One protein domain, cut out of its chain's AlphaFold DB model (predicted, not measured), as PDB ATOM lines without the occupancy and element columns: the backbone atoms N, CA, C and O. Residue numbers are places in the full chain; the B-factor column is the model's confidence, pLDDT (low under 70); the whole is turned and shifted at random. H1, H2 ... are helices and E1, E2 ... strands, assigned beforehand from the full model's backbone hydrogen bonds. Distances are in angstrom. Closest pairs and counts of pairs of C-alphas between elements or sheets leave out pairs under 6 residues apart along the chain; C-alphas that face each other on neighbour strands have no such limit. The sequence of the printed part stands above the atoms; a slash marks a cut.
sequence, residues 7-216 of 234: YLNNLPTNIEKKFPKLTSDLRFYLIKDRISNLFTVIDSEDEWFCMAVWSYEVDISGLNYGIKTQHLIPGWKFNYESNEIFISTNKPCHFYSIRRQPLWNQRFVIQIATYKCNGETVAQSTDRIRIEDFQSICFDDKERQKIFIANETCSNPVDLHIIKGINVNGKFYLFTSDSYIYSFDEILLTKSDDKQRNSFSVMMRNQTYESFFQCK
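What this domain is: This is residues 7 to 216 of the 234 residues of an uncharacterized protein of Euroglyphus maynei (UniProt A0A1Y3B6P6). A strongly twisted, branched sheet of E5 to E10 runs along the domain, with two smaller four-strand sheets partly face to face with it: E1 to E4 toward one end, E11 to E14 toward the other, and E5 in the middle between E1 and E11. Short helices H1, H2 and H3 lie at the end with E1 to E4, and residues 7 to 14 reach from H1 across to E15. The printed part has 210 residues with five named helices and fifteen named strands, in the order H1 to H3, E1 to E13, H4, E14, H5, E15; the class is mixed, and neighbour strands are antiparallel. It is compact, with a radius of gyration of the C-alphas of 17.9 A and spans of 53 by 39 by 34 A.

Where its parts are: Find C-alpha 15 at (94.690, 278.468, 214.910), where H1, residues 15 to 18, begins; H2, 20 to 23, and H3, 26 to 31, follow. Next come E1, 35 to 42, 19.6 A; E2, 47 to 54, 22.4 A; E3, 63 to 66; and E4, 72 to 74. At C-alpha 85, (105.864, 265.649, 227.943), E5 runs to 88; then read E6, 94 to 102, 25.9 A; E7, 108 to 117, 28.4 A; E8, 128 to 130; E9, 135 to 139; and E10, 146 to 150. E11, 162 to 168, E12, 171 to 176, E13, 180 to 185, H4, 186 to 189, E14, 205 to 208, and H5, 209 to 212, lead to E15, 213 to 215, ending at (111.282, 278.622, 206.791).

How they stand to each other: Look first at the stack of sheets, three sheets face to face in turn. In the branched sheet, E6 lies on one side of E7, E8 and E9 on the other; N 97 and O 113 of hairpin E6 and E7 are 2.9 A apart, within hydrogen-bond range. E1 E2 E3 E4 is a meander, each strand the antiparallel neighbour of the one before; in hairpin E1 and E2, N 48 and O 41 are 2.8 A apart. The closest C-alphas of E1 and E5, Thr 40 and Ser 88, are 5.1 A apart; those of E5 and E11, Ile 87 and Ile 166, 5.3 A. H2 and H3 only graze E1 to E4, H5 only grazes E11 to E14, and H4 only grazes that sheet and the branched one. In H3 every O i to N i+4 pair is within hydrogen-bond range; the other helices are too short for one.

The domain as a whole: The C-alphas farthest apart, Ser 24 and Lys 142, are 52.6 A apart. The printed part has no cut; links E10 to E11 and H4 to E14 are long. Mean pLDDT of the printed part is 86.3, with residues 80 to 82, 106, 191 to 200 and 215 to 216 under 70.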
ATOM      1  N   TYR A   7     112.581 271.845 207.984       79.50
ATOM      2  CA  TYR A   7     112.013 272.754 206.999       79.50
ATOM      3  C   TYR A   7     110.500 272.917 207.183       79.50
ATOM      4  O   TYR A   7     109.716 271.985 206.977       79.50
ATOM      5  N   LEU A   8     110.076 274.128 207.535       75.25
ATOM      6  CA  LEU A   8     108.675 274.509 207.651       75.25
ATOM      7  C   LEU A   8     108.195 275.091 206.314       75.25
ATOM      8  O   LEU A   8     108.462 276.242 205.960       75.25
ATOM      9  N   ASN A   9     107.454 274.272 205.566       71.62
ATOM     10  CA  ASN A   9     106.929 274.614 204.238       71.62
ATOM     11  C   ASN A   9     105.872 275.735 204.243       71.62
ATOM     12  O   ASN A   9     105.595 276.315 203.192       71.62
ATOM     13  N   ASN A  10     105.275 276.020 205.400       70.69
ATOM     14  CA  ASN A  10     104.177 276.965 205.559       70.69
ATOM     15  C   ASN A  10     104.514 277.996 206.634       70.69
ATOM     16  O   ASN A  10     105.092 277.655 207.665       70.69
ATOM     17  N   LEU A  11     104.093 279.240 206.406       73.38
ATOM     18  CA  LEU A  11     104.122 280.266 207.443       73.38
ATOM     19  C   LEU A  11     103.173 279.880 208.592       73.38
ATOM     20  O   LEU A  11     102.151 279.230 208.338       73.38
ATOM     21  N   PRO A  12     103.475 280.287 209.837       73.38
ATOM     22  CA  PRO A  12     102.544 280.144 210.945       73.38
ATOM     23  C   PRO A  12     101.191 280.775 210.597       73.38
ATOM     24  O   PRO A  12     101.107 281.936 210.195       73.38
ATOM     25  N   THR A  13     100.124 279.998 210.758       82.88
ATOM     26  CA  THR A  13      98.747 280.453 210.542       82.88
ATOM     27  C   THR A  13      98.026 280.441 211.876       82.88
ATOM     28  O   THR A  13      98.155 279.485 212.638       82.88
ATOM     29  N   ASN A  14      97.234 281.482 212.139       87.12
ATOM     30  CA  ASN A  14      96.390 281.545 213.328       87.12
ATOM     31  C   ASN A  14      95.499 280.287 213.428       87.12
ATOM     32  O   ASN A  14      94.892 279.863 212.437       87.12
ATOM     33  N   ILE A  15      95.429 279.702 214.628       88.81
ATOM     34  CA  ILE A  15      94.690 278.468 214.910       88.81
ATOM     35  C   ILE A  15      93.198 278.580 214.565       88.81
ATOM     36  O   ILE A  15      92.634 277.618 214.057       88.81
ATOM     37  N   GLU A  16      92.583 279.755 214.714       92.75
ATOM     38  CA  GLU A  16      91.179 280.007 214.354       92.75
ATOM     39  C   GLU A  16      90.940 279.885 212.850       92.75
ATOM     40  O   GLU A  16      89.927 279.353 212.403       92.75
ATOM     41  N   LYS A  17      91.912 280.331 212.046       92.12
ATOM     42  CA  LYS A  17      91.846 280.203 210.585       92.12
ATOM     43  C   LYS A  17      92.121 278.774 210.135       92.12
ATOM     44  O   LYS A  17      91.518 278.314 209.171       92.12
ATOM     45  N   LYS A  18      93.058 278.088 210.799       90.56
ATOM     46  CA  LYS A  18      93.480 276.734 210.415       90.56
ATOM     47  C   LYS A  18      92.496 275.658 210.883       90.56
ATOM     48  O   LYS A  18      92.247 274.707 210.151       90.56
ATOM     49  N   PHE A  19      91.926 275.825 212.074       93.94
ATOM     50  CA  PHE A  19      91.022 274.880 212.727       93.94
ATOM     51  C   PHE A  19      89.789 275.609 213.298       93.94
ATOM     52  O   PHE A  19      89.583 275.655 214.516       93.94
ATOM     53  N   PRO A  20      88.929 276.179 212.433       94.44
ATOM     54  CA  PRO A  20      87.778 276.967 212.873       94.44
ATOM     55  C   PRO A  20      86.784 276.149 213.705       94.44
ATOM     56  O   PRO A  20      86.283 276.644 214.704       94.44
ATOM     57  N   LYS A  21      86.547 274.874 213.357       95.69
ATOM     58  CA  LYS A  21      85.658 273.989 214.135       95.69
ATOM     59  C   LYS A  21      86.195 273.652 215.524       95.69
ATOM     60  O   LYS A  21      85.406 273.453 216.435       95.69
ATOM     61  N   LEU A  22      87.517 273.572 215.681       95.62
ATOM     62  CA  LEU A  22      88.126 273.369 216.994       95.62
ATOM     63  C   LEU A  22      87.923 274.606 217.865       95.62
ATOM     64  O   LEU A  22      87.465 274.512 218.996       95.62
ATOM     65  N   THR A  23      88.258 275.770 217.315       95.00
ATOM     66  CA  THR A  23      88.274 277.032 218.062       95.00
ATOM     67  C   THR A  23      86.887 277.588 218.375       95.00
ATOM     68  O   THR A  23      86.751 278.329 219.345       95.00
ATOM     69  N   SER A  24      85.857 277.210 217.612       95.44
ATOM     70  CA  SER A  24      84.465 277.572 217.896       95.44
ATOM     71  C   SER A  24      83.746 276.618 218.860       95.44
ATOM     72  O   SER A  24      82.642 276.936 219.304       95.44
ATOM     73  N   ASP A  25      84.335 275.466 219.205       95.56
ATOM     74  CA  ASP A  25      83.738 274.516 220.145       95.56
ATOM     75  C   ASP A  25      83.906 275.001 221.594       95.56
ATOM     76  O   ASP A  25      85.009 275.313 222.052       95.56
ATOM     77  N   LEU A  26      82.805 275.027 222.352       94.06
ATOM     78  CA  LEU A  26      82.811 275.477 223.745       94.06
ATOM     79  C   LEU A  26      83.782 274.663 224.615       94.06
ATOM     80  O   LEU A  26      84.418 275.225 225.506       94.06
ATOM     81  N   ARG A  27      83.948 273.360 224.355       93.44
ATOM     82  CA  ARG A  27      84.869 272.502 225.119       93.44
ATOM     83  C   ARG A  27      86.312 272.955 224.958       93.44
ATOM     84  O   ARG A  27      87.048 272.948 225.939       93.44
ATOM     85  N   PHE A  28      86.704 273.394 223.759       94.69
ATOM     86  CA  PHE A  28      88.037 273.948 223.533       94.69
ATOM     87  C   PHE A  28      88.243 275.224 224.349       94.69
ATOM     88  O   PHE A  28      89.251 275.348 225.040       94.69
ATOM     89  N   TYR A  29      87.263 276.133 224.346       92.75
ATOM     90  CA  TYR A  29      87.330 277.358 225.147       92.75
ATOM     91  C   TYR A  29      87.518 277.071 226.646       92.75
ATOM     92  O   TYR A  29      88.272 277.777 227.312       92.75
ATOM     93  N   LEU A  30      86.881 276.014 227.161       92.00
ATOM     94  CA  LEU A  30      86.992 275.617 228.566       92.00
ATOM     95  C   LEU A  30      88.372 275.052 228.941       92.00
ATOM     96  O   LEU A  30      88.764 275.178 230.100       92.00
ATOM     97  N   ILE A  31      89.107 274.446 227.999       92.69
ATOM     98  CA  ILE A  31      90.401 273.804 228.295       92.69
ATOM     99  C   ILE A  31      91.624 274.551 227.769       92.69
ATOM    100  O   ILE A  31      92.723 274.248 228.221       92.69
ATOM    101  N   LYS A  32      91.486 275.489 226.821       92.06
ATOM    102  CA  LYS A  32      92.619 276.059 226.060       92.06
ATOM    103  C   LYS A  32      93.749 276.636 226.928       92.06
ATOM    104  O   LYS A  32      94.910 276.512 226.560       92.06
ATOM    105  N   ASP A  33      93.418 277.186 228.097       91.12
ATOM    106  CA  ASP A  33      94.376 277.785 229.046       91.12
ATOM    107  C   ASP A  33      94.822 276.801 230.157       91.12
ATOM    108  O   ASP A  33      95.417 277.192 231.166       91.12
ATOM    109  N   ARG A  34      94.470 275.519 230.002       90.50
ATOM    110  CA  ARG A  34      94.714 274.395 230.927       90.50
ATOM    111  C   ARG A  34      95.257 273.159 230.201       90.50
ATOM    112  O   ARG A  34      95.302 272.065 230.763       90.50
ATOM    113  N   ILE A  35      95.648 273.306 228.931       90.88
ATOM    114  CA  ILE A  35      96.247 272.220 228.155       90.88
ATOM    115  C   ILE A  35      97.617 271.916 228.757       90.88
ATOM    116  O   ILE A  35      98.563 272.686 228.615       90.88
ATOM    117  N   SER A  36      97.717 270.760 229.403       88.56
ATOM    118  CA  SER A  36      98.969 270.244 229.956       88.56
ATOM    119  C   SER A  36      99.897 269.696 228.881       88.56
ATOM    120  O   SER A  36     101.118 269.785 228.976       88.56
ATOM    121  N   ASN A  37      99.307 269.086 227.855       90.69
ATOM    122  CA  ASN A  37     100.026 268.376 226.822       90.69
ATOM    123  C   ASN A  37      99.291 268.469 225.496       90.69
ATOM    124  O   ASN A  37      98.073 268.335 225.420       90.69
ATOM    125  N   LEU A  38     100.085 268.652 224.448       91.94
ATOM    126  CA  LEU A  38      99.614 268.831 223.088       91.94
ATOM    127  C   LEU A  38     100.460 268.003 222.135       91.94
ATOM    128  O   LEU A  38     101.667 268.232 222.033       91.94
ATOM    129  N   PHE A  39      99.857 267.031 221.474       93.38
ATOM    130  CA  PHE A  39     100.572 266.101 220.607       93.38
ATOM    131  C   PHE A  39      99.626 265.525 219.562       93.38
ATOM    132  O   PHE A  39      98.427 265.800 219.572       93.38
ATOM    133  N   THR A  40     100.182 264.760 218.635       94.25
ATOM    134  CA  THR A  40      99.425 264.084 217.589       94.25
ATOM    135  C   THR A  40      99.525 262.580 217.732       94.25
ATOM    136  O   THR A  40     100.573 262.044 218.101       94.25
ATOM    137  N   VAL A  41      98.417 261.912 217.438       95.25
ATOM    138  CA  VAL A  41      98.329 260.455 217.351       95.25
ATOM    139  C   VAL A  41      97.658 260.127 216.030       95.25
ATOM    140  O   VAL A  41      96.628 260.701 215.699       95.25
ATOM    141  N   ILE A  42      98.253 259.233 215.254       95.31
ATOM    142  CA  ILE A  42      97.683 258.770 213.987       95.31
ATOM    143  C   ILE A  42      97.034 257.420 214.247       95.31
ATOM    144  O   ILE A  42      97.610 256.612 214.965       95.31
ATOM    145  N   ASP A  43      95.878 257.144 213.668       95.19
ATOM    146  CA  ASP A  43      95.295 255.804 213.640       95.19
ATOM    147  C   ASP A  43      94.660 255.513 212.273       95.19
ATOM    148  O   ASP A  43      94.969 256.173 211.277       95.19
ATOM    149  N   SER A  44      93.846 254.461 212.190       94.25
ATOM    150  CA  SER A  44      93.151 254.087 210.956       94.25
ATOM    151  C   SER A  44      92.026 255.051 210.566       94.25
ATOM    152  O   SER A  44      91.616 255.042 209.403       94.25
ATOM    153  N   GLU A  45      91.525 255.870 211.494       94.00
ATOM    154  CA  GLU A  45      90.402 256.786 211.277       94.00
ATOM    155  C   GLU A  45      90.880 258.201 210.925       94.00
ATOM    156  O   GLU A  45      90.347 258.818 209.998       94.00
ATOM    157  N   ASP A  46      91.884 258.729 211.632       95.12
ATOM    158  CA  ASP A  46      92.364 260.098 211.429       95.12
ATOM    159  C   ASP A  46      93.816 260.316 211.906       95.12
ATOM    160  O   ASP A  46      94.477 259.455 212.488       95.12
ATOM    161  N   GLU A  47      94.324 261.520 211.652       95.94
ATOM    162  CA  GLU A  47      95.376 262.122 212.462       95.94
ATOM    163  C   GLU A  47      94.708 263.006 213.514       95.94
ATOM    164  O   GLU A  47      94.003 263.963 213.195       95.94
ATOM    165  N   TRP A  48      94.923 262.681 214.776       96.25
ATOM    166  CA  TRP A  48      94.282 263.336 215.901       96.25
ATOM    167  C   TRP A  48      95.221 264.352 216.521       96.25
ATOM    168  O   TRP A  48      96.359 264.038 216.859       96.25
ATOM    169  N   PHE A  49      94.723 265.564 216.721       95.62
ATOM    170  CA  PHE A  49      95.329 266.559 217.585       95.62
ATOM    171  C   PHE A  49      94.787 266.375 219.003       95.62
ATOM    172  O   PHE A  49      93.628 266.690 219.280       95.62
ATOM    173  N   CYS A  50      95.621 265.828 219.880       95.25
ATOM    174  CA  CYS A  50      95.259 265.446 221.237       95.25
ATOM    175  C   CYS A  50      95.684 266.542 222.221       95.25
ATOM    176  O   CYS A  50      96.874 266.821 222.393       95.25
ATOM    177  N   MET A  51      94.699 267.155 222.874       94.44
ATOM    178  CA  MET A  51      94.867 268.165 223.917       94.44
ATOM    179  C   MET A  51      94.504 267.537 225.255       94.44
ATOM    180  O   MET A  51      93.327 267.390 225.581       94.44
ATOM    181  N   ALA A  52      95.507 267.154 226.031       92.19
ATOM    182  CA  ALA A  52      95.291 266.555 227.336       92.19
ATOM    183  C   ALA A  52      95.399 267.596 228.451       92.19
ATOM    184  O   ALA A  52      96.206 268.529 228.396       92.19
ATOM    185  N   VAL A  53      94.619 267.389 229.503       91.12
ATOM    186  CA  VAL A  53      94.593 268.239 230.698       91.12
ATOM    187  C   VAL A  53      95.011 267.440 231.926       91.12
ATOM    188  O   VAL A  53      94.859 266.212 231.968       91.12
ATOM    189  N   TRP A  54      95.524 268.141 232.934       86.25
ATOM    190  CA  TRP A  54      95.819 267.530 234.218       86.25
ATOM    191  C   TRP A  54      94.551 267.315 235.029       86.25
ATOM    192  O   TRP A  54      93.692 268.193 235.127       86.25
ATOM    193  N   SER A  55      94.451 266.147 235.657       82.81
ATOM    194  CA  SER A  55      93.219 265.746 236.313       82.81
ATOM    195  C   SER A  55      92.857 266.560 237.553       82.81
ATOM    196  O   SER A  55      91.678 266.633 237.889       82.81
ATOM    197  N   TYR A  56      93.857 267.171 238.195       80.38
ATOM    198  CA  TYR A  56      93.714 267.999 239.393       80.38
ATOM    199  C   TYR A  56      93.426 269.477 239.085       80.38
ATOM    200  O   TYR A  56      93.048 270.216 239.990       80.38
ATOM    201  N   GLU A  57      93.620 269.933 237.841       77.94
ATOM    202  CA  GLU A  57      93.408 271.342 237.467       77.94
ATOM    203  C   GLU A  57      91.983 271.609 236.992       77.94
ATOM    204  O   GLU A  57      91.472 272.717 237.157       77.94
ATOM    205  N   VAL A  58      91.353 270.608 236.372       79.56
ATOM    206  CA  VAL A  58      90.033 270.730 235.756       79.56
ATOM    207  C   VAL A  58      89.224 269.443 235.905       79.56
ATOM    208  O   VAL A  58      89.734 268.334 235.746       79.56
ATOM    209  N   ASP A  59      87.921 269.583 236.148       82.81
ATOM    210  CA  ASP A  59      87.007 268.439 236.247       82.81
ATOM    211  C   ASP A  59      86.596 267.858 234.891       82.81
ATOM    212  O   ASP A  59      86.090 266.740 234.824       82.81
ATOM    213  N   ILE A  60      86.898 268.558 233.802       86.19
ATOM    214  CA  ILE A  60      86.611 268.113 232.438       86.19
ATOM    215  C   ILE A  60      87.778 267.326 231.836       86.19
ATOM    216  O   ILE A  60      88.938 267.514 232.200       86.19
ATOM    217  N   SER A  61      87.461 266.424 230.909       89.69
ATOM    218  CA  SER A  61      88.461 265.729 230.099       89.69
ATOM    219  C   SER A  61      89.141 266.675 229.109       89.69
ATOM    220  O   SER A  61      88.633 267.758 228.813       89.69
ATOM    221  N   GLY A  62      90.273 266.232 228.556       93.19
ATOM    222  CA  GLY A  62      90.884 266.872 227.398       93.19
ATOM    223  C   GLY A  62      89.996 266.806 226.151       93.19
ATOM    224  O   GLY A  62      88.819 266.436 226.201       93.19
ATOM    225  N   LEU A  63      90.571 267.124 224.998       95.62
ATOM    226  CA  LEU A  63      89.866 267.164 223.721       95.62
ATOM    227  C   LEU A  63      90.742 266.561 222.630       95.62
ATOM    228  O   LEU A  63      91.905 266.937 222.502       95.62
ATOM    229  N   ASN A  64      90.185 265.660 221.825       96.19
ATOM    230  CA  ASN A  64      90.862 265.157 220.634       96.19
ATOM    231  C   ASN A  64      90.119 265.666 219.397       96.19
ATOM    232  O   ASN A  64      88.897 265.529 219.292       96.19
ATOM    233  N   TYR A  65      90.865 266.277 218.480       97.12
ATOM    234  CA  TYR A  65      90.355 266.838 217.233       97.12
ATOM    235  C   TYR A  65      90.911 266.055 216.044       97.12
ATOM    236  O   TYR A  65      92.122 266.062 215.821       97.12
ATOM    237  N   GLY A  66      90.046 265.396 215.279       97.06
ATOM    238  CA  GLY A  66      90.434 264.729 214.038       97.06
ATOM    239  C   GLY A  66      90.758 265.763 212.961       97.06
ATOM    240  O   GLY A  66      89.911 266.586 212.615       97.06
ATOM    241  N   ILE A  67      91.981 265.773 212.438       94.25
ATOM    242  CA  ILE A  67      92.446 266.809 211.508       94.25
ATOM    243  C   ILE A  67      91.696 266.736 210.174       94.25
ATOM    244  O   ILE A  67      91.354 267.784 209.614       94.25
ATOM    245  N   LYS A  68      91.418 265.527 209.670       93.56
ATOM    246  CA  LYS A  68      90.727 265.327 208.386       93.56
ATOM    247  C   LYS A  68      89.214 265.348 208.555       93.56
ATOM    248  O   LYS A  68      88.527 266.036 207.803       93.56
ATOM    249  N   THR A  69      88.698 264.616 209.539       94.19
ATOM    250  CA  THR A  69      87.252 264.505 209.804       94.19
ATOM    251  C   THR A  69      86.680 265.769 210.438       94.19
ATOM    252  O   THR A  69      85.490 266.056 210.311       94.19
ATOM    253  N   GLN A  70      87.534 266.558 211.096       94.38
ATOM    254  CA  GLN A  70      87.157 267.712 211.910       94.38
ATOM    255  C   GLN A  70      86.209 267.346 213.062       94.38
ATOM    256  O   GLN A  70      85.430 268.188 213.519       94.38
ATOM    257  N   HIS A  71      86.238 266.087 213.504       94.19
ATOM    258  CA  HIS A  71      85.454 265.606 214.633       94.19
ATOM    259  C   HIS A  71      86.119 265.961 215.958       94.19
ATOM    260  O   HIS A  71      87.338 265.910 216.092       94.19
ATOM    261  N   LEU A  72      85.289 266.288 216.949       94.88
ATOM    262  CA  LEU A  72      85.718 266.585 218.309       94.88
ATOM    263  C   LEU A  72      85.132 265.586 219.288       94.88
ATOM    264  O   LEU A  72      83.918 265.572 219.530       94.88
ATOM    265  N   ILE A  73      86.011 264.827 219.920       94.56
ATOM    266  CA  ILE A  73      85.650 263.815 220.908       94.56
ATOM    267  C   ILE A  73      86.296 264.140 222.258       94.56
ATOM    268  O   ILE A  73      87.313 264.844 222.298       94.56
ATOM    269  N   PRO A  74      85.729 263.644 223.372       93.19
ATOM    270  CA  PRO A  74      86.402 263.697 224.661       93.19
ATOM    271  C   PRO A  74      87.821 263.132 224.549       93.19
ATOM    272  O   PRO A  74      88.021 262.052 224.001       93.19
ATOM    273  N   GLY A  75      88.796 263.896 225.029       92.69
ATOM    274  CA  GLY A  75      90.197 263.504 225.049       92.69
ATOM    275  C   GLY A  75      90.629 262.961 226.402       92.69
ATOM    276  O   GLY A  75      89.819 262.713 227.298       92.69
ATOM    277  N   TRP A  76      91.934 262.792 226.564       89.94
ATOM    278  CA  TRP A  76      92.480 262.197 227.776       89.94
ATOM    279  C   TRP A  76      92.611 263.192 228.931       89.94
ATOM    280  O   TRP A  76      92.838 264.392 228.746       89.94
ATOM    281  N   LYS A  77      92.487 262.654 230.144       87.50
ATOM    282  CA  LYS A  77      92.710 263.342 231.415       87.50
ATOM    283  C   LYS A  77      93.823 262.601 232.143       87.50
ATOM    284  O   LYS A  77      93.711 261.399 232.369       87.50
ATOM    285  N   PHE A  78      94.914 263.284 232.463       83.25
ATOM    286  CA  PHE A  78      96.104 262.630 233.004       83.25
ATOM    287  C   PHE A  78      96.249 262.891 234.502       83.25
ATOM    288  O   PHE A  78      96.200 264.036 234.943       83.25
ATOM    289  N   ASN A  79      96.441 261.825 235.282       74.88
ATOM    290  CA  ASN A  79      96.757 261.909 236.709       74.88
ATOM    291  C   ASN A  79      98.260 262.204 236.901       74.88
ATOM    292  O   ASN A  79      99.084 261.728 236.119       74.88
ATOM    293  N   TYR A  80      98.602 263.020 237.905       65.69
ATOM    294  CA  TYR A  80      99.971 263.485 238.206       65.69
ATOM    295  C   TYR A  80     100.924 262.319 238.537       65.69
ATOM    296  O   TYR A  80     100.477 261.336 239.116       65.69
ATOM    297  N   GLU A  81     102.205 262.356 238.129       54.56
ATOM    298  CA  GLU A  81     103.321 262.534 239.089       54.56
ATOM    299  C   GLU A  81     104.647 263.068 238.484       54.56
ATOM    300  O   GLU A  81     105.594 263.311 239.227       54.56
ATOM    301  N   SER A  82     104.764 263.273 237.163       59.78
ATOM    302  CA  SER A  82     106.103 263.360 236.536       59.78
ATOM    303  C   SER A  82     106.406 264.543 235.603       59.78
ATOM    304  O   SER A  82     107.467 264.532 234.976       59.78
ATOM    305  N   ASN A  83     105.532 265.558 235.496       75.50
ATOM    306  CA  ASN A  83     105.653 266.628 234.480       75.50
ATOM    307  C   ASN A  83     105.971 266.045 233.092       75.50
ATOM    308  O   ASN A  83     106.933 266.427 232.426       75.50
ATOM    309  N   GLU A  84     105.194 265.033 232.713       88.56
ATOM    310  CA  GLU A  84     105.399 264.300 231.472       88.56
ATOM    311  C   GLU A  84     105.118 265.173 230.255       88.56
ATOM    312  O   GLU A  84     104.122 265.899 230.204       88.56
ATOM    313  N   ILE A  85     105.984 265.042 229.258       91.19
ATOM    314  CA  ILE A  85     105.864 265.649 227.943       91.19
ATOM    315  C   ILE A  85     105.589 264.529 226.952       91.19
ATOM    316  O   ILE A  85     106.426 263.641 226.770       91.19
ATOM    317  N   PHE A  86     104.450 264.596 226.269       93.00
ATOM    318  CA  PHE A  86     104.146 263.653 225.196       93.00
ATOM    319  C   PHE A  86     104.719 264.112 223.859       93.00
ATOM    320  O   PHE A  86     104.681 265.298 223.506       93.00
ATOM    321  N   ILE A  87     105.247 263.134 223.127       94.56
ATOM    322  CA  ILE A  87     105.919 263.290 221.842       94.56
ATOM    323  C   ILE A  87     105.210 262.395 220.827       94.56
ATOM    324  O   ILE A  87     105.103 261.181 221.019       94.56
ATOM    325  N   SER A  88     104.740 263.005 219.740       93.12
ATOM    326  CA  SER A  88     104.108 262.306 218.622       93.12
ATOM    327  C   SER A  88     105.049 261.302 217.959       93.12
ATOM    328  O   SER A  88     106.266 261.477 217.966       93.12
ATOM    329  N   THR A  89     104.479 260.301 217.299       89.88
ATOM    330  CA  THR A  89     105.181 259.385 216.390       89.88
ATOM    331  C   THR A  89     104.304 259.109 215.172       89.88
ATOM    332  O   THR A  89     103.107 259.393 215.175       89.88
ATOM    333  N   ASN A  90     104.899 258.554 214.119       88.25
ATOM    334  CA  ASN A  90     104.179 258.078 212.941       88.25
ATOM    335  C   ASN A  90     103.614 256.653 213.110       88.25
ATOM    336  O   ASN A  90     102.913 256.169 212.222       88.25
ATOM    337  N   LYS A  91     103.916 255.973 214.223       89.69
ATOM    338  CA  LYS A  91     103.359 254.654 214.544       89.69
ATOM    339  C   LYS A  91     101.881 254.780 214.951       89.69
ATOM    340  O   LYS A  91     101.591 255.522 215.892       89.69
ATOM    341  N   PRO A  92     100.955 254.040 214.307       92.44
ATOM    342  CA  PRO A  92      99.532 254.134 214.616       92.44
ATOM    343  C   PRO A  92      99.224 253.848 216.086       92.44
ATOM    344  O   PRO A  92      99.723 252.863 216.627       92.44
ATOM    345  N   CYS A  93      98.406 254.680 216.727       93.94
ATOM    346  CA  CYS A  93      98.005 254.577 218.129       93.94
ATOM    347  C   CYS A  93      99.166 254.541 219.133       93.94
ATOM    348  O   CYS A  93      98.970 254.067 220.247       93.94
ATOM    349  N   HIS A  94     100.358 255.026 218.774       93.44
ATOM    350  CA  HIS A  94     101.508 255.118 219.675       93.44
ATOM    351  C   HIS A  94     101.925 256.571 219.892       93.44
ATOM    352  O   HIS A  94     101.639 257.449 219.078       93.44
ATOM    353  N   PHE A  95     102.612 256.813 221.002       93.81
ATOM    354  CA  PHE A  95     103.289 258.068 221.323       93.81
ATOM    355  C   PHE A  95     104.315 257.824 222.430       93.81
ATOM    356  O   PHE A  95     104.263 256.817 223.138       93.81
ATOM    357  N   TYR A  96     105.263 258.739 222.583       94.12
ATOM    358  CA  TYR A  96     106.274 258.663 223.635       94.12
ATOM    359  C   TYR A  96     105.935 259.619 224.770       94.12
ATOM    360  O   TYR A  96     105.306 260.654 224.552       94.12
ATOM    361  N   SER A  97     106.376 259.283 225.975       93.12
ATOM    362  CA  SER A  97     106.375 260.177 227.130       93.12
ATOM    363  C   SER A  97     107.803 260.386 227.588       93.12
ATOM    364  O   SER A  97     108.548 259.415 227.726       93.12
ATOM    365  N   ILE A  98     108.172 261.635 227.840       93.06
ATOM    366  CA  ILE A  98     109.413 261.990 228.514       93.06
ATOM    367  C   ILE A  98     109.088 262.626 229.852       93.06
ATOM    368  O   ILE A  98     108.222 263.491 229.936       93.06
ATOM    369  N   ARG A  99     109.836 262.248 230.887       90.69
ATOM    370  CA  ARG A  99     109.765 262.881 232.203       90.69
ATOM    371  C   ARG A  99     111.134 263.201 232.759       90.69
ATOM    372  O   ARG A  99     112.123 262.545 232.437       90.69
ATOM    373  N   ARG A 100     111.157 264.169 233.669       89.12
ATOM    374  CA  ARG A 100     112.326 264.490 234.484       89.12
ATOM    375  C   ARG A 100     112.140 263.882 235.870       89.12
ATOM    376  O   ARG A 100     111.396 264.415 236.687       89.12
ATOM    377  N   GLN A 101     112.804 262.760 236.121       88.56
ATOM    378  CA  GLN A 101     112.701 262.027 237.380       88.56
ATOM    379  C   GLN A 101     113.746 262.548 238.383       88.56
ATOM    380  O   GLN A 101     114.941 262.519 238.073       88.56
ATOM    381  N   PRO A 102     113.341 263.010 239.581       87.25
ATOM    382  CA  PRO A 102     114.278 263.358 240.645       87.25
ATOM    383  C   PRO A 102     115.050 262.129 241.141       87.25
ATOM    384  O   PRO A 102     114.469 261.059 241.338       87.25
ATOM    385  N   LEU A 103     116.347 262.306 241.385       82.81
ATOM    386  CA  LEU A 103     117.226 261.334 242.033       82.81
ATOM    387  C   LEU A 103     117.522 261.761 243.479       82.81
ATOM    388  O   LEU A 103     117.447 262.939 243.829       82.81
ATOM    389  N   TRP A 104     117.920 260.808 244.327       79.56
ATOM    390  CA  TRP A 104     118.187 261.057 245.754       79.56
ATOM    391  C   TRP A 104     119.307 262.073 246.025       79.56
ATOM    392  O   TRP A 104     119.333 262.695 247.081       79.56
ATOM    393  N   ASN A 105     120.218 262.277 245.075       77.88
ATOM    394  CA  ASN A 105     121.343 263.211 245.180       77.88
ATOM    395  C   ASN A 105     121.034 264.613 244.619       77.88
ATOM    396  O   ASN A 105     121.955 265.298 244.178       77.88
ATOM    397  N   GLN A 106     119.759 265.018 244.585       68.00
ATOM    398  CA  GLN A 106     119.289 266.294 244.015       68.00
ATOM    399  C   GLN A 106     119.612 266.489 242.522       68.00
ATOM    400  O   GLN A 106     119.417 267.577 241.981       68.00
ATOM    401  N   ARG A 107     120.085 265.445 241.835       81.75
ATOM    402  CA  ARG A 107     120.177 265.420 240.373       81.75
ATOM    403  C   ARG A 107     118.866 264.918 239.796       81.75
ATOM    404  O   ARG A 107     118.013 264.390 240.508       81.75
ATOM    405  N   PHE A 108     118.729 265.046 238.489       87.69
ATOM    406  CA  PHE A 108     117.603 264.486 237.771       87.69
ATOM    407  C   PHE A 108     118.104 263.574 236.666       87.69
ATOM    408  O   PHE A 108     119.255 263.659 236.228       87.69
ATOM    409  N   VAL A 109     117.225 262.685 236.233       90.06
ATOM    410  CA  VAL A 109     117.437 261.872 235.045       90.06
ATOM    411  C   VAL A 109     116.247 262.038 234.122       90.06
ATOM    412  O   VAL A 109     115.089 262.001 234.550       90.06
ATOM    413  N   ILE A 110     116.538 262.248 232.846       92.00
ATOM    414  CA  ILE A 110     115.517 262.155 231.817       92.00
ATOM    415  C   ILE A 110     115.162 260.689 231.625       92.00
ATOM    416  O   ILE A 110     116.041 259.856 231.403       92.00
ATOM    417  N   GLN A 111     113.870 260.387 231.700       92.44
ATOM    418  CA  GLN A 111     113.345 259.074 231.376       92.44
ATOM    419  C   GLN A 111     112.365 259.151 230.216       92.44
ATOM    420  O   GLN A 111     111.657 260.146 230.063       92.44
ATOM    421  N   ILE A 112     112.302 258.081 229.437       92.69
ATOM    422  CA  ILE A 112     111.413 257.932 228.291       92.69
ATOM    423  C   ILE A 112     110.634 256.621 228.397       92.69
ATOM    424  O   ILE A 112     111.153 255.620 228.886       92.69
ATOM    425  N   ALA A 113     109.377 256.637 227.969       91.94
ATOM    426  CA  ALA A 113     108.530 255.454 227.870       91.94
ATOM    427  C   ALA A 113     107.682 255.509 226.600       91.94
ATOM    428  O   ALA A 113     107.312 256.589 226.126       91.94
ATOM    429  N   THR A 114     107.324 254.337 226.084       92.69
ATOM    430  CA  THR A 114     106.387 254.213 224.962       92.69
ATOM    431  C   THR A 114     104.984 253.946 225.488       92.69
ATOM    432  O   THR A 114     104.771 253.049 226.309       92.69
ATOM    433  N   TYR A 115     104.018 254.700 224.981       92.38
ATOM    434  CA  TYR A 115     102.599 254.530 225.241       92.38
ATOM    435  C   TYR A 115     101.860 254.146 223.962       92.38
ATOM    436  O   TYR A 115     102.301 254.441 222.848       92.38
ATOM    437  N   LYS A 116     100.707 253.508 224.144       93.56
ATOM    438  CA  LYS A 116      99.716 253.295 223.093       93.56
ATOM    439  C   LYS A 116      98.300 253.585 223.572       93.56
ATOM    440  O   LYS A 116      98.045 253.594 224.778       93.56
ATOM    441  N   CYS A 117      97.383 253.764 222.634       93.44
ATOM    442  CA  CYS A 117      95.948 253.767 222.907       93.44
ATOM    443  C   CYS A 117      95.515 252.442 223.564       93.44
ATOM    444  O   CYS A 117      96.076 251.378 223.277       93.44
ATOM    445  N   ASN A 118      94.522 252.500 224.457       91.25
ATOM    446  CA  ASN A 118      93.900 251.303 225.035       91.25
ATOM    447  C   ASN A 118      92.796 250.690 224.152       91.25
ATOM    448  O   ASN A 118      92.388 249.561 224.412       91.25
ATOM    449  N   GLY A 119      92.355 251.403 223.112       88.94
ATOM    450  CA  GLY A 119      91.507 250.898 222.025       88.94
ATOM    451  C   GLY A 119      92.267 250.775 220.700       88.94
ATOM    452  O   GLY A 119      93.460 251.081 220.627       88.94
ATOM    453  N   GLU A 120      91.575 250.345 219.639       89.56
ATOM    454  CA  GLU A 120      92.165 250.269 218.290       89.56
ATOM    455  C   GLU A 120      92.375 251.658 217.676       89.56
ATOM    456  O   GLU A 120      93.300 251.852 216.887       89.56
ATOM    457  N   THR A 121      91.545 252.625 218.074       93.62
ATOM    458  CA  THR A 121      91.564 254.017 217.608       93.62
ATOM    459  C   THR A 121      91.510 254.983 218.786       93.62
ATOM    460  O   THR A 121      91.117 254.620 219.900       93.62
ATOM    461  N   VAL A 122      91.892 256.238 218.557       92.94
ATOM    462  CA  VAL A 122      91.790 257.326 219.536       92.94
ATOM    463  C   VAL A 122      90.338 257.517 219.977       92.94
ATOM    464  O   VAL A 122      90.090 257.728 221.161       92.94
ATOM    465  N   ALA A 123      89.375 257.365 219.062       92.00
ATOM    466  CA  ALA A 123      87.945 257.453 219.364       92.00
ATOM    467  C   ALA A 123      87.448 256.379 220.339       92.00
ATOM    468  O   ALA A 123      86.525 256.625 221.116       92.00
ATOM    469  N   GLN A 124      88.077 255.208 220.328       91.06
ATOM    470  CA  GLN A 124      87.770 254.105 221.237       91.06
ATOM    471  C   GLN A 124      88.610 254.147 222.524       91.06
ATOM    472  O   GLN A 124      88.399 253.333 223.424       91.06
ATOM    473  N   SER A 125      89.575 255.067 222.617       89.44
ATOM    474  CA  SER A 125      90.569 255.078 223.682       89.44
ATOM    475  C   SER A 125      90.146 255.973 224.844       89.44
ATOM    476  O   SER A 125      90.205 257.197 224.760       89.44
ATOM    477  N   THR A 126      89.795 255.372 225.977       81.88
ATOM    478  CA  THR A 126      89.479 256.106 227.216       81.88
ATOM    479  C   THR A 126      90.703 256.372 228.088       81.88
ATOM    480  O   THR A 126      90.671 257.267 228.930       81.88
ATOM    481  N   ASP A 127      91.784 255.620 227.874       81.00
ATOM    482  CA  ASP A 127      93.039 255.725 228.615       81.00
ATOM    483  C   ASP A 127      94.232 255.340 227.723       81.00
ATOM    484  O   ASP A 127      94.072 254.906 226.578       81.00
ATOM    485  N   ARG A 128      95.446 255.474 228.251       84.56
ATOM    486  CA  ARG A 128      96.699 255.071 227.615       84.56
ATOM    487  C   ARG A 128      97.286 253.836 228.290       84.56
ATOM    488  O   ARG A 128      97.288 253.709 229.510       84.56
ATOM    489  N   ILE A 129      97.882 252.960 227.495       87.75
ATOM    490  CA  ILE A 129      98.639 251.808 227.984       87.75
ATOM    491  C   ILE A 129     100.120 252.129 227.858       87.75
ATOM    492  O   ILE A 129     100.620 252.359 226.756       87.75
ATOM    493  N   ARG A 130     100.836 252.110 228.983       90.12
ATOM    494  CA  ARG A 130     102.299 252.114 228.973       90.12
ATOM    495  C   ARG A 130     102.786 250.750 228.478       90.12
ATOM    496  O   ARG A 130     102.462 249.734 229.086       90.12
ATOM    497  N   ILE A 131     103.517 250.722 227.366       87.38
ATOM    498  CA  ILE A 131     104.045 249.480 226.773       87.38
ATOM    499  C   ILE A 131     105.269 249.002 227.548       87.38
ATOM    500  O   ILE A 131     105.451 247.803 227.751       87.38
ATOM    501  N   GLU A 132     106.105 249.948 227.963       82.75
ATOM    502  CA  GLU A 132     107.351 249.694 228.676       82.75
ATOM    503  C   GLU A 132     107.490 250.678 229.827       82.75
ATOM    504  O   GLU A 132     107.112 251.845 229.698       82.75
ATOM    505  N   ASP A 133     108.038 250.212 230.945       88.00
ATOM    506  CA  ASP A 133     108.388 251.100 232.045       88.00
ATOM    507  C   ASP A 133     109.385 252.169 231.605       88.00
ATOM    508  O   ASP A 133     110.107 252.018 230.622       88.00
ATOM    509  N   PHE A 134     109.397 253.274 232.343       89.94
ATOM    510  CA  PHE A 134     110.294 254.385 232.071       89.94
ATOM    511  C   PHE A 134     111.757 253.948 232.116       89.94
ATOM    512  O   PHE A 134     112.230 253.427 233.126       89.94
ATOM    513  N   GLN A 135     112.474 254.240 231.036       90.94
ATOM    514  CA  GLN A 135     113.895 253.966 230.876       90.94
ATOM    515  C   GLN A 135     114.685 255.270 230.950       90.94
ATOM    516  O   GLN A 135     114.261 256.289 230.410       90.94
ATOM    517  N   SER A 136     115.836 255.254 231.610       91.25
ATOM    518  CA  SER A 136     116.715 256.408 231.782       91.25
ATOM    519  C   SER A 136     117.574 256.665 230.547       91.25
ATOM    520  O   SER A 136     118.122 255.732 229.963       91.25
ATOM    521  N   ILE A 137     117.761 257.938 230.196       91.56
ATOM    522  CA  ILE A 137     118.726 258.375 229.182       91.56
ATOM    523  C   ILE A 137     120.048 258.726 229.870       91.56
ATOM    524  O   ILE A 137     120.094 259.529 230.809       91.56
ATOM    525  N   CYS A 138     121.133 258.120 229.398       90.19
ATOM    526  CA  CYS A 138     122.420 258.118 230.083       90.19
ATOM    527  C   CYS A 138     123.550 258.465 229.128       90.19
ATOM    528  O   CYS A 138     123.521 258.052 227.974       90.19
ATOM    529  N   PHE A 139     124.558 259.184 229.615       91.12
ATOM    530  CA  PHE A 139     125.783 259.413 228.858       91.12
ATOM    531  C   PHE A 139     126.664 258.160 228.865       91.12
ATOM    532  O   PHE A 139     126.936 257.605 229.930       91.12
ATOM    533  N   ASP A 140     127.136 257.762 227.685       89.00
ATOM    534  CA  ASP A 140     128.041 256.620 227.476       89.00
ATOM    535  C   ASP A 140     129.528 257.018 227.582       89.00
ATOM    536  O   ASP A 140     130.416 256.188 227.752       89.00
ATOM    537  N   ASP A 141     129.827 258.315 227.495       86.62
ATOM    538  CA  ASP A 141     131.187 258.840 227.477       86.62
ATOM    539  C   ASP A 141     131.401 260.008 228.448       86.62
ATOM    540  O   ASP A 141     130.476 260.680 228.916       86.62
ATOM    541  N   LYS A 142     132.676 260.251 228.777       86.25
ATOM    542  CA  LYS A 142     133.081 261.361 229.655       86.25
ATOM    543  C   LYS A 142     132.845 262.723 229.004       86.25
ATOM    544  O   LYS A 142     132.491 263.663 229.708       86.25
ATOM    545  N   GLU A 143     132.984 262.788 227.681       88.06
ATOM    546  CA  GLU A 143     132.741 263.987 226.872       88.06
ATOM    547  C   GLU A 143     131.248 264.310 226.717       88.06
ATOM    548  O   GLU A 143     130.903 265.378 226.213       88.06
ATOM    549  N   ARG A 144     130.352 263.419 227.178       87.81
ATOM    550  CA  ARG A 144     128.892 263.596 227.150       87.81
ATOM    551  C   ARG A 144     128.340 263.835 225.742       87.81
ATOM    552  O   ARG A 144     127.375 264.577 225.555       87.81
ATOM    553  N   GLN A 145     128.953 263.199 224.750       86.75
ATOM    554  CA  GLN A 145     128.549 263.277 223.350       86.75
ATOM    555  C   GLN A 145     127.773 262.048 222.904       86.75
ATOM    556  O   GLN A 145     127.117 262.106 221.866       86.75
ATOM    557  N   LYS A 146     127.832 260.940 223.643       89.81
ATOM    558  CA  LYS A 146     127.114 259.708 223.319       89.81
ATOM    559  C   LYS A 146     126.112 259.366 224.402       89.81
ATOM    560  O   LYS A 146     126.391 259.558 225.585       89.81
ATOM    561  N   ILE A 147     124.965 258.834 223.996       91.12
ATOM    562  CA  ILE A 147     123.925 258.384 224.918       91.12
ATOM    563  C   ILE A 147     123.506 256.940 224.664       91.12
ATOM    564  O   ILE A 147     123.607 256.459 223.536       91.12
ATOM    565  N   PHE A 148     122.985 256.294 225.703       89.75
ATOM    566  CA  PHE A 148     122.297 255.003 225.656       89.75
ATOM    567  C   PHE A 148     121.047 255.032 226.554       89.75
ATOM    568  O   PHE A 148     120.881 255.946 227.372       89.75
ATOM    569  N   ILE A 149     120.167 254.041 226.391       88.81
ATOM    570  CA  ILE A 149     118.924 253.895 227.163       88.81
ATOM    571  C   ILE A 149     119.077 252.738 228.149       88.81
ATOM    572  O   ILE A 149     119.407 251.623 227.756       88.81
ATOM    573  N   ALA A 150     118.832 252.998 229.429       87.12
ATOM    574  CA  ALA A 150     118.960 252.020 230.504       87.12
ATOM    575  C   ALA A 150     117.614 251.788 231.197       87.12
ATOM    576  O   ALA A 150     116.873 252.732 231.450       87.12
ATOM    577  N   ASN A 151     117.311 250.551 231.591       84.94
ATOM    578  CA  ASN A 151     116.097 250.266 232.371       84.94
ATOM    579  C   ASN A 151     116.163 250.822 233.812       84.94
ATOM    580  O   ASN A 151     115.136 250.956 234.468       84.94
ATOM    581  N   GLU A 152     117.358 251.140 234.315       79.50
ATOM    582  CA  GLU A 152     117.597 251.584 235.692       79.50
ATOM    583  C   GLU A 152     118.232 252.983 235.740       79.50
ATOM    584  O   GLU A 152     118.437 253.641 234.718       79.50
ATOM    585  N   THR A 153     118.534 253.470 236.945       75.31
ATOM    586  CA  THR A 153     119.279 254.725 237.123       75.31
ATOM    587  C   THR A 153     120.751 254.511 236.770       75.31
ATOM    588  O   THR A 153     121.353 253.525 237.183       75.31
ATOM    589  N   CYS A 154     121.355 255.443 236.036       80.50
ATOM    590  CA  CYS A 154     122.752 255.352 235.612       80.50
ATOM    591  C   CYS A 154     123.678 256.311 236.366       80.50
ATOM    592  O   CYS A 154     123.258 257.353 236.867       80.50
ATOM    593  N   SER A 155     124.973 255.976 236.393       83.25
ATOM    594  CA  SER A 155     126.015 256.765 237.068       83.25
ATOM    595  C   SER A 155     126.227 258.158 236.457       83.25
ATOM    596  O   SER A 155     126.598 259.093 237.166       83.25
ATOM    597  N   ASN A 156     125.988 258.314 235.148       88.12
ATOM    598  CA  ASN A 156     126.113 259.586 234.431       88.12
ATOM    599  C   ASN A 156     124.794 259.937 233.711       88.12
ATOM    600  O   ASN A 156     124.684 259.742 232.498       88.12
ATOM    601  N   PRO A 157     123.771 260.406 234.449       90.75
ATOM    602  CA  PRO A 157     122.458 260.685 233.880       90.75
ATOM    603  C   PRO A 157     122.479 261.927 232.989       90.75
ATOM    604  O   PRO A 157     123.167 262.912 233.290       90.75
ATOM    605  N   VAL A 158     121.677 261.887 231.923       90.69
ATOM    606  CA  VAL A 158     121.325 263.084 231.158       90.69
ATOM    607  C   VAL A 158     120.334 263.902 231.987       90.69
ATOM    608  O   VAL A 158     119.250 263.427 232.323       90.69
ATOM    609  N   ASP A 159     120.718 265.135 232.311       89.12
ATOM    610  CA  ASP A 159     119.898 266.105 233.041       89.12
ATOM    611  C   ASP A 159     119.726 267.340 232.158       89.12
ATOM    612  O   ASP A 159     120.573 268.232 232.131       89.12
ATOM    613  N   LEU A 160     118.663 267.328 231.356       88.00
ATOM    614  CA  LEU A 160     118.277 268.428 230.478       88.00
ATOM    615  C   LEU A 160     116.925 268.966 230.939       88.00
ATOM    616  O   LEU A 160     116.045 268.196 231.326       88.00
ATOM    617  N   HIS A 161     116.718 270.278 230.864       89.62
ATOM    618  CA  HIS A 161     115.397 270.856 231.088       89.62
ATOM    619  C   HIS A 161     114.604 270.849 229.778       89.62
ATOM    620  O   HIS A 161     114.631 271.808 229.009       89.62
ATOM    621  N   ILE A 162     113.953 269.723 229.490       90.62
ATOM    622  CA  ILE A 162     113.163 269.532 228.269       90.62
ATOM    623  C   ILE A 162     111.814 270.230 228.437       90.62
ATOM    624  O   ILE A 162     111.123 269.998 229.424       90.62
ATOM    625  N   ILE A 163     111.435 271.046 227.454       90.31
ATOM    626  CA  ILE A 163     110.138 271.735 227.391       90.31
ATOM    627  C   ILE A 163     109.197 271.103 226.359       90.31
ATOM    628  O   ILE A 163     107.976 271.169 226.501       90.31
ATOM    629  N   LYS A 164     109.747 270.472 225.311       90.19
ATOM    630  CA  LYS A 164     108.973 269.766 224.284       90.19
ATOM    631  C   LYS A 164     109.831 268.746 223.539       90.19
ATOM    632  O   LYS A 164     111.054 268.791 223.605       90.19
ATOM    633  N   GLY A 165     109.204 267.859 222.773       90.62
ATOM    634  CA  GLY A 165     109.904 267.011 221.816       90.62
ATOM    635  C   GLY A 165     109.053 266.667 220.601       90.62
ATOM    636  O   GLY A 165     107.822 266.739 220.654       90.62
ATOM    637  N   ILE A 166     109.722 266.285 219.516       90.19
ATOM    638  CA  ILE A 166     109.122 265.695 218.313       90.19
ATOM    639  C   ILE A 166     109.923 264.457 217.901       90.19
ATOM    640  O   ILE A 166     111.133 264.394 218.125       90.19
ATOM    641  N   ASN A 167     109.258 263.489 217.273       91.00
ATOM    642  CA  ASN A 167     109.913 262.418 216.534       91.00
ATOM    643  C   ASN A 167     109.566 262.575 215.051       91.00
ATOM    644  O   ASN A 167     108.391 262.626 214.687       91.00
ATOM    645  N   VAL A 168     110.590 262.691 214.208       86.50
ATOM    646  CA  VAL A 168     110.438 262.840 212.758       86.50
ATOM    647  C   VAL A 168     111.337 261.819 212.080       86.50
ATOM    648  O   VAL A 168     112.548 261.832 212.283       86.50
ATOM    649  N   ASN A 169     110.743 260.946 211.263       85.56
ATOM    650  CA  ASN A 169     111.450 259.934 210.472       85.56
ATOM    651  C   ASN A 169     112.414 259.060 211.295       85.56
ATOM    652  O   ASN A 169     113.531 258.789 210.860       85.56
ATOM    653  N   GLY A 170     111.997 258.625 212.489       86.94
ATOM    654  CA  GLY A 170     112.826 257.759 213.327       86.94
ATOM    655  C   GLY A 170     113.895 258.496 214.129       86.94
ATOM    656  O   GLY A 170     114.821 257.860 214.626       86.94
ATOM    657  N   LYS A 171     113.800 259.824 214.256       90.06
ATOM    658  CA  LYS A 171     114.745 260.646 215.013       90.06
ATOM    659  C   LYS A 171     114.027 261.568 215.987       90.06
ATOM    660  O   LYS A 171     113.098 262.283 215.610       90.06
ATOM    661  N   PHE A 172     114.480 261.564 217.236       92.06
ATOM    662  CA  PHE A 172     114.013 262.469 218.274       92.06
ATOM    663  C   PHE A 172     114.718 263.817 218.191       92.06
ATOM    664  O   PHE A 172     115.927 263.885 217.973       92.06
ATOM    665  N   TYR A 173     113.953 264.874 218.443       92.12
ATOM    666  CA  TYR A 173     114.435 266.231 218.670       92.12
ATOM    667  C   TYR A 173     113.782 266.757 219.947       92.12
ATOM    668  O   TYR A 173     112.555 266.854 220.029       92.12
ATOM    669  N   LEU A 174     114.601 267.053 220.950       92.69
ATOM    670  CA  LEU A 174     114.198 267.488 222.281       92.69
ATOM    671  C   LEU A 174     114.552 268.956 222.468       92.69
ATOM    672  O   LEU A 174     115.720 269.333 222.436       92.69
ATOM    673  N   PHE A 175     113.527 269.763 222.681       91.81
ATOM    674  CA  PHE A 175     113.598 271.202 222.867       91.81
ATOM    675  C   PHE A 175     113.814 271.497 224.344       91.81
ATOM    676  O   PHE A 175     113.068 270.996 225.186       91.81
ATOM    677  N   THR A 176     114.825 272.300 224.660       91.00
ATOM    678  CA  THR A 176     115.167 272.678 226.040       91.00
ATOM    679  C   THR A 176     114.887 274.152 226.315       91.00
ATOM    680  O   THR A 176     114.818 274.940 225.373       91.00
ATOM    681  N   SER A 177     114.743 274.537 227.588       88.31
ATOM    682  CA  SER A 177     114.555 275.947 227.990       88.31
ATOM    683  C   SER A 177     115.692 276.866 227.554       88.31
ATOM    684  O   SER A 177     115.474 278.058 227.369       88.31
ATOM    685  N   ASP A 178     116.885 276.310 227.362       87.44
ATOM    686  CA  ASP A 178     118.105 277.063 227.071       87.44
ATOM    687  C   ASP A 178     118.298 277.268 225.557       87.44
ATOM    688  O   ASP A 178     119.411 277.480 225.081       87.44
ATOM    689  N   SER A 179     117.215 277.168 224.778       85.88
ATOM    690  CA  SER A 179     117.198 277.334 223.317       85.88
ATOM    691  C   SER A 179     118.074 276.337 222.541       85.88
ATOM    692  O   SER A 179     118.418 276.583 221.380       85.88
ATOM    693  N   TYR A 180     118.388 275.184 223.144       90.44
ATOM    694  CA  TYR A 180     119.078 274.066 222.492       90.44
ATOM    695  C   TYR A 180     118.127 272.927 222.135       90.44
ATOM    696  O   TYR A 180     117.186 272.613 222.874       90.44
ATOM    697  N   ILE A 181     118.426 272.268 221.021       90.38
ATOM    698  CA  ILE A 181     117.716 271.095 220.519       90.38
ATOM    699  C   ILE A 181     118.669 269.921 220.529       90.38
ATOM    700  O   ILE A 181     119.640 269.917 219.777       90.38
ATOM    701  N   TYR A 182     118.369 268.924 221.350       91.75
ATOM    702  CA  TYR A 182     119.132 267.687 221.423       91.75
ATOM    703  C   TYR A 182     118.484 266.623 220.550       91.75
ATOM    704  O   TYR A 182     117.268 266.460 220.587       91.75
ATOM    705  N   SER A 183     119.274 265.892 219.769       91.69
ATOM    706  CA  SER A 183     118.739 264.859 218.880       91.69
ATOM    707  C   SER A 183     119.462 263.526 218.987       91.69
ATOM    708  O   SER A 183     120.669 263.482 219.236       91.69
ATOM    709  N   PHE A 184     118.695 262.451 218.796       91.19
ATOM    710  CA  PHE A 184     119.157 261.063 218.787       91.19
ATOM    711  C   PHE A 184     118.162 260.154 218.054       91.19
ATOM    712  O   PHE A 184     116.996 260.511 217.879       91.19
ATOM    713  N   ASP A 185     118.609 258.974 217.637       89.69
ATOM    714  CA  ASP A 185     117.811 258.069 216.808       89.69
ATOM    715  C   ASP A 185     116.853 257.200 217.646       89.69
ATOM    716  O   ASP A 185     117.204 256.695 218.714       89.69
ATOM    717  N   GLU A 186     115.640 256.975 217.136       88.38
ATOM    718  CA  GLU A 186     114.583 256.170 217.773       88.38
ATOM    719  C   GLU A 186     114.959 254.695 217.914       88.38
ATOM    720  O   GLU A 186     114.413 254.000 218.768       88.38
ATOM    721  N   ILE A 187     115.921 254.218 217.122       84.81
ATOM    722  CA  ILE A 187     116.424 252.843 217.193       84.81
ATOM    723  C   ILE A 187     116.902 252.467 218.605       84.81
ATOM    724  O   ILE A 187     116.804 251.303 218.986       84.81
ATOM    725  N   LEU A 188     117.311 253.447 219.418       82.19
ATOM    726  CA  LEU A 188     117.636 253.251 220.832       82.19
ATOM    727  C   LEU A 188     116.488 252.662 221.668       82.19
ATOM    728  O   LEU A 188     116.741 252.037 222.694       82.19
ATOM    729  N   LEU A 189     115.239 252.867 221.248       82.50
ATOM    730  CA  LEU A 189     114.047 252.328 221.908       82.50
ATOM    731  C   LEU A 189     113.606 250.982 221.317       82.50
ATOM    732  O   LEU A 189     112.656 250.371 221.804       82.50
ATOM    733  N   THR A 190     114.240 250.509 220.239       72.00
ATOM    734  CA  THR A 190     113.858 249.236 219.618       72.00
ATOM    735  C   THR A 190     114.453 248.054 220.375       72.00
ATOM    736  O   THR A 190     115.645 248.013 220.678       72.00
ATOM    737  N   LYS A 191     113.603 247.062 220.670       58.03
ATOM    738  CA  LYS A 191     114.001 245.773 221.243       58.03
ATOM    739  C   LYS A 191     114.863 245.010 220.234       58.03
ATOM    740  O   LYS A 191     114.345 244.226 219.447       58.03
ATOM    741  N   SER A 192     116.169 245.219 220.259       45.59
ATOM    742  CA  SER A 192     117.067 244.095 220.012       45.59
ATOM    743  C   SER A 192     117.161 243.319 221.325       45.59
ATOM    744  O   SER A 192     117.172 243.941 222.389       45.59
ATOM    745  N   ASP A 193     117.086 241.988 221.246       46.09
ATOM    746  CA  ASP A 193     117.027 241.032 222.364       46.09
ATOM    747  C   ASP A 193     117.759 241.504 223.627       46.09
ATOM    748  O   ASP A 193     118.823 242.103 223.512       46.09
ATOM    749  N   ASP A 194     117.231 241.179 224.816       44.59
ATOM    750  CA  ASP A 194     117.598 241.645 226.176       44.59
ATOM    751  C   ASP A 194     119.106 241.782 226.525       44.59
ATOM    752  O   ASP A 194     119.460 242.355 227.553       44.59
ATOM    753  N   LYS A 195     120.018 241.318 225.668       43.44
ATOM    754  CA  LYS A 195     121.470 241.545 225.718       43.44
ATOM    755  C   LYS A 195     121.966 242.790 224.953       43.44
ATOM    756  O   LYS A 195     123.151 243.100 225.052       43.44
ATOM    757  N   GLN A 196     121.121 243.489 224.187       46.56
ATOM    758  CA  GLN A 196     121.507 244.632 223.340       46.56
ATOM    759  C   GLN A 196     120.858 245.976 223.698       46.56
ATOM    760  O   GLN A 196     121.332 246.997 223.202       46.56
ATOM    761  N   ARG A 197     119.877 246.025 224.618       50.84
ATOM    762  CA  ARG A 197     119.291 247.299 225.101       50.84
ATOM    763  C   ARG A 197     120.344 248.307 225.591       50.84
ATOM    764  O   ARG A 197     120.149 249.504 225.443       50.84
ATOM    765  N   ASN A 198     121.481 247.815 226.093       51.59
ATOM    766  CA  ASN A 198     122.588 248.623 226.614       51.59
ATOM    767  C   ASN A 198     123.765 248.800 225.628       51.59
ATOM    768  O   ASN A 198     124.781 249.375 226.008       51.59
ATOM    769  N   SER A 199     123.684 248.270 224.401       52.94
ATOM    770  CA  SER A 199     124.876 248.041 223.557       52.94
ATOM    771  C   SER A 199     125.026 249.004 222.381       52.94
ATOM    772  O   SER A 199     126.060 248.987 221.715       52.94
ATOM    773  N   PHE A 200     124.024 249.840 222.109       67.62
ATOM    774  CA  PHE A 200     124.094 250.817 221.027       67.62
ATOM    775  C   PHE A 200     124.052 252.220 221.608       67.62
ATOM    776  O   PHE A 200     123.003 252.680 222.051       67.62
ATOM    777  N   SER A 201     125.201 252.896 221.609       77.81
ATOM    778  CA  SER A 201     125.257 254.321 221.890       77.81
ATOM    779  C   SER A 201     125.213 255.128 220.602       77.81
ATOM    780  O   SER A 201     125.799 254.757 219.582       77.81
ATOM    781  N   VAL A 202     124.498 256.247 220.641       83.19
ATOM    782  CA  VAL A 202     124.398 257.179 219.511       83.19
ATOM    783  C   VAL A 202     124.932 258.537 219.915       83.19
ATOM    784  O   VAL A 202     124.853 258.936 221.077       83.19
ATOM    785  N   MET A 203     125.479 259.258 218.941       80.81
ATOM    786  CA  MET A 203     125.935 260.622 219.158       80.81
ATOM    787  C   MET A 203     124.728 261.528 219.421       80.81
ATOM    788  O   MET A 203     123.879 261.706 218.548       80.81
ATOM    789  N   MET A 204     124.692 262.140 220.597       81.25
ATOM    790  CA  MET A 204     123.751 263.189 220.934       81.25
ATOM    791  C   MET A 204     124.257 264.505 220.352       81.25
ATOM    792  O   MET A 204     125.309 265.020 220.734       81.25
ATOM    793  N   ARG A 205     123.508 265.048 219.397       83.50
ATOM    794  CA  ARG A 205     123.847 266.322 218.753       83.50
ATOM    795  C   ARG A 205     123.018 267.436 219.353       83.50
ATOM    796  O   ARG A 205     121.849 267.205 219.652       83.50
ATOM    797  N   ASN A 206     123.603 268.623 219.474       84.81
ATOM    798  CA  ASN A 206     122.881 269.832 219.835       84.81
ATOM    799  C   ASN A 206     122.984 270.889 218.732       84.81
ATOM    800  O   ASN A 206     123.897 270.863 217.909       84.81
ATOM    801  N   GLN A 207     122.008 271.786 218.719       87.31
ATOM    802  CA  GLN A 207     121.938 272.950 217.842       87.31
ATOM    803  C   GLN A 207     120.996 273.983 218.460       87.31
ATOM    804  O   GLN A 207     120.181 273.634 219.317       87.31
ATOM    805  N   THR A 208     121.100 275.247 218.059       87.50
ATOM    806  CA  THR A 208     120.198 276.300 218.550       87.50
ATOM    807  C   THR A 208     118.884 276.296 217.777       87.50
ATOM    808  O   THR A 208     118.836 275.830 216.634       87.50
ATOM    809  N   TYR A 209     117.820 276.850 218.360       85.81
ATOM    810  CA  TYR A 209     116.514 276.944 217.688       85.81
ATOM    811  C   TYR A 209     116.618 277.692 216.350       85.81
ATOM    812  O   TYR A 209     116.091 277.220 215.344       85.81
ATOM    813  N   GLU A 210     117.360 278.801 216.326       82.56
ATOM    814  CA  GLU A 210     117.598 279.625 215.131       82.56
ATOM    815  C   GLU A 210     118.249 278.837 213.992       82.56
ATOM    816  O   GLU A 210     117.841 278.952 212.841       82.56
ATOM    817  N   SER A 211     119.239 278.001 214.316       83.44
ATOM    818  CA  SER A 211     119.922 277.167 213.323       83.44
ATOM    819  C   SER A 211     119.083 275.978 212.856       83.44
ATOM    820  O   SER A 211     119.297 275.476 211.756       83.44
ATOM    821  N   PHE A 212     118.131 275.506 213.664       84.94
ATOM    822  CA  PHE A 212     117.375 274.293 213.365       84.94
ATOM    823  C   PHE A 212     116.201 274.527 212.423       84.94
ATOM    824  O   PHE A 212     116.003 273.750 211.488       84.94
ATOM    825  N   PHE A 213     115.402 275.561 212.682       82.75
ATOM    826  CA  PHE A 213     114.194 275.823 211.911       82.75
ATOM    827  C   PHE A 213     114.519 276.630 210.659       82.75
ATOM    828  O   PHE A 213     114.982 277.765 210.728       82.75
ATOM    829  N   GLN A 214     114.205 276.062 209.498       77.75
ATOM    830  CA  GLN A 214     114.303 276.758 208.221       77.75
ATOM    831  C   GLN A 214     112.901 276.993 207.664       77.75
ATOM    832  O   GLN A 214     112.114 276.063 207.511       77.75
ATOM    833  N   CYS A 215     112.573 278.243 207.355       69.00
ATOM    834  CA  CYS A 215     111.282 278.622 206.791       69.00
ATOM    835  C   CYS A 215     111.400 278.855 205.277       69.00
ATOM    836  O   CYS A 215     112.417 279.347 204.773       69.00
ATOM    837  N   LYS A 216     110.326 278.559 204.536       63.34
ATOM    838  CA  LYS A 216     110.229 278.876 203.106       63.34
ATOM    839  C   LYS A 216     110.450 280.373 202.850       63.34
ATOM    840  O   LYS A 216     109.677 281.202 203.320       63.34
TER     841      LYS A 216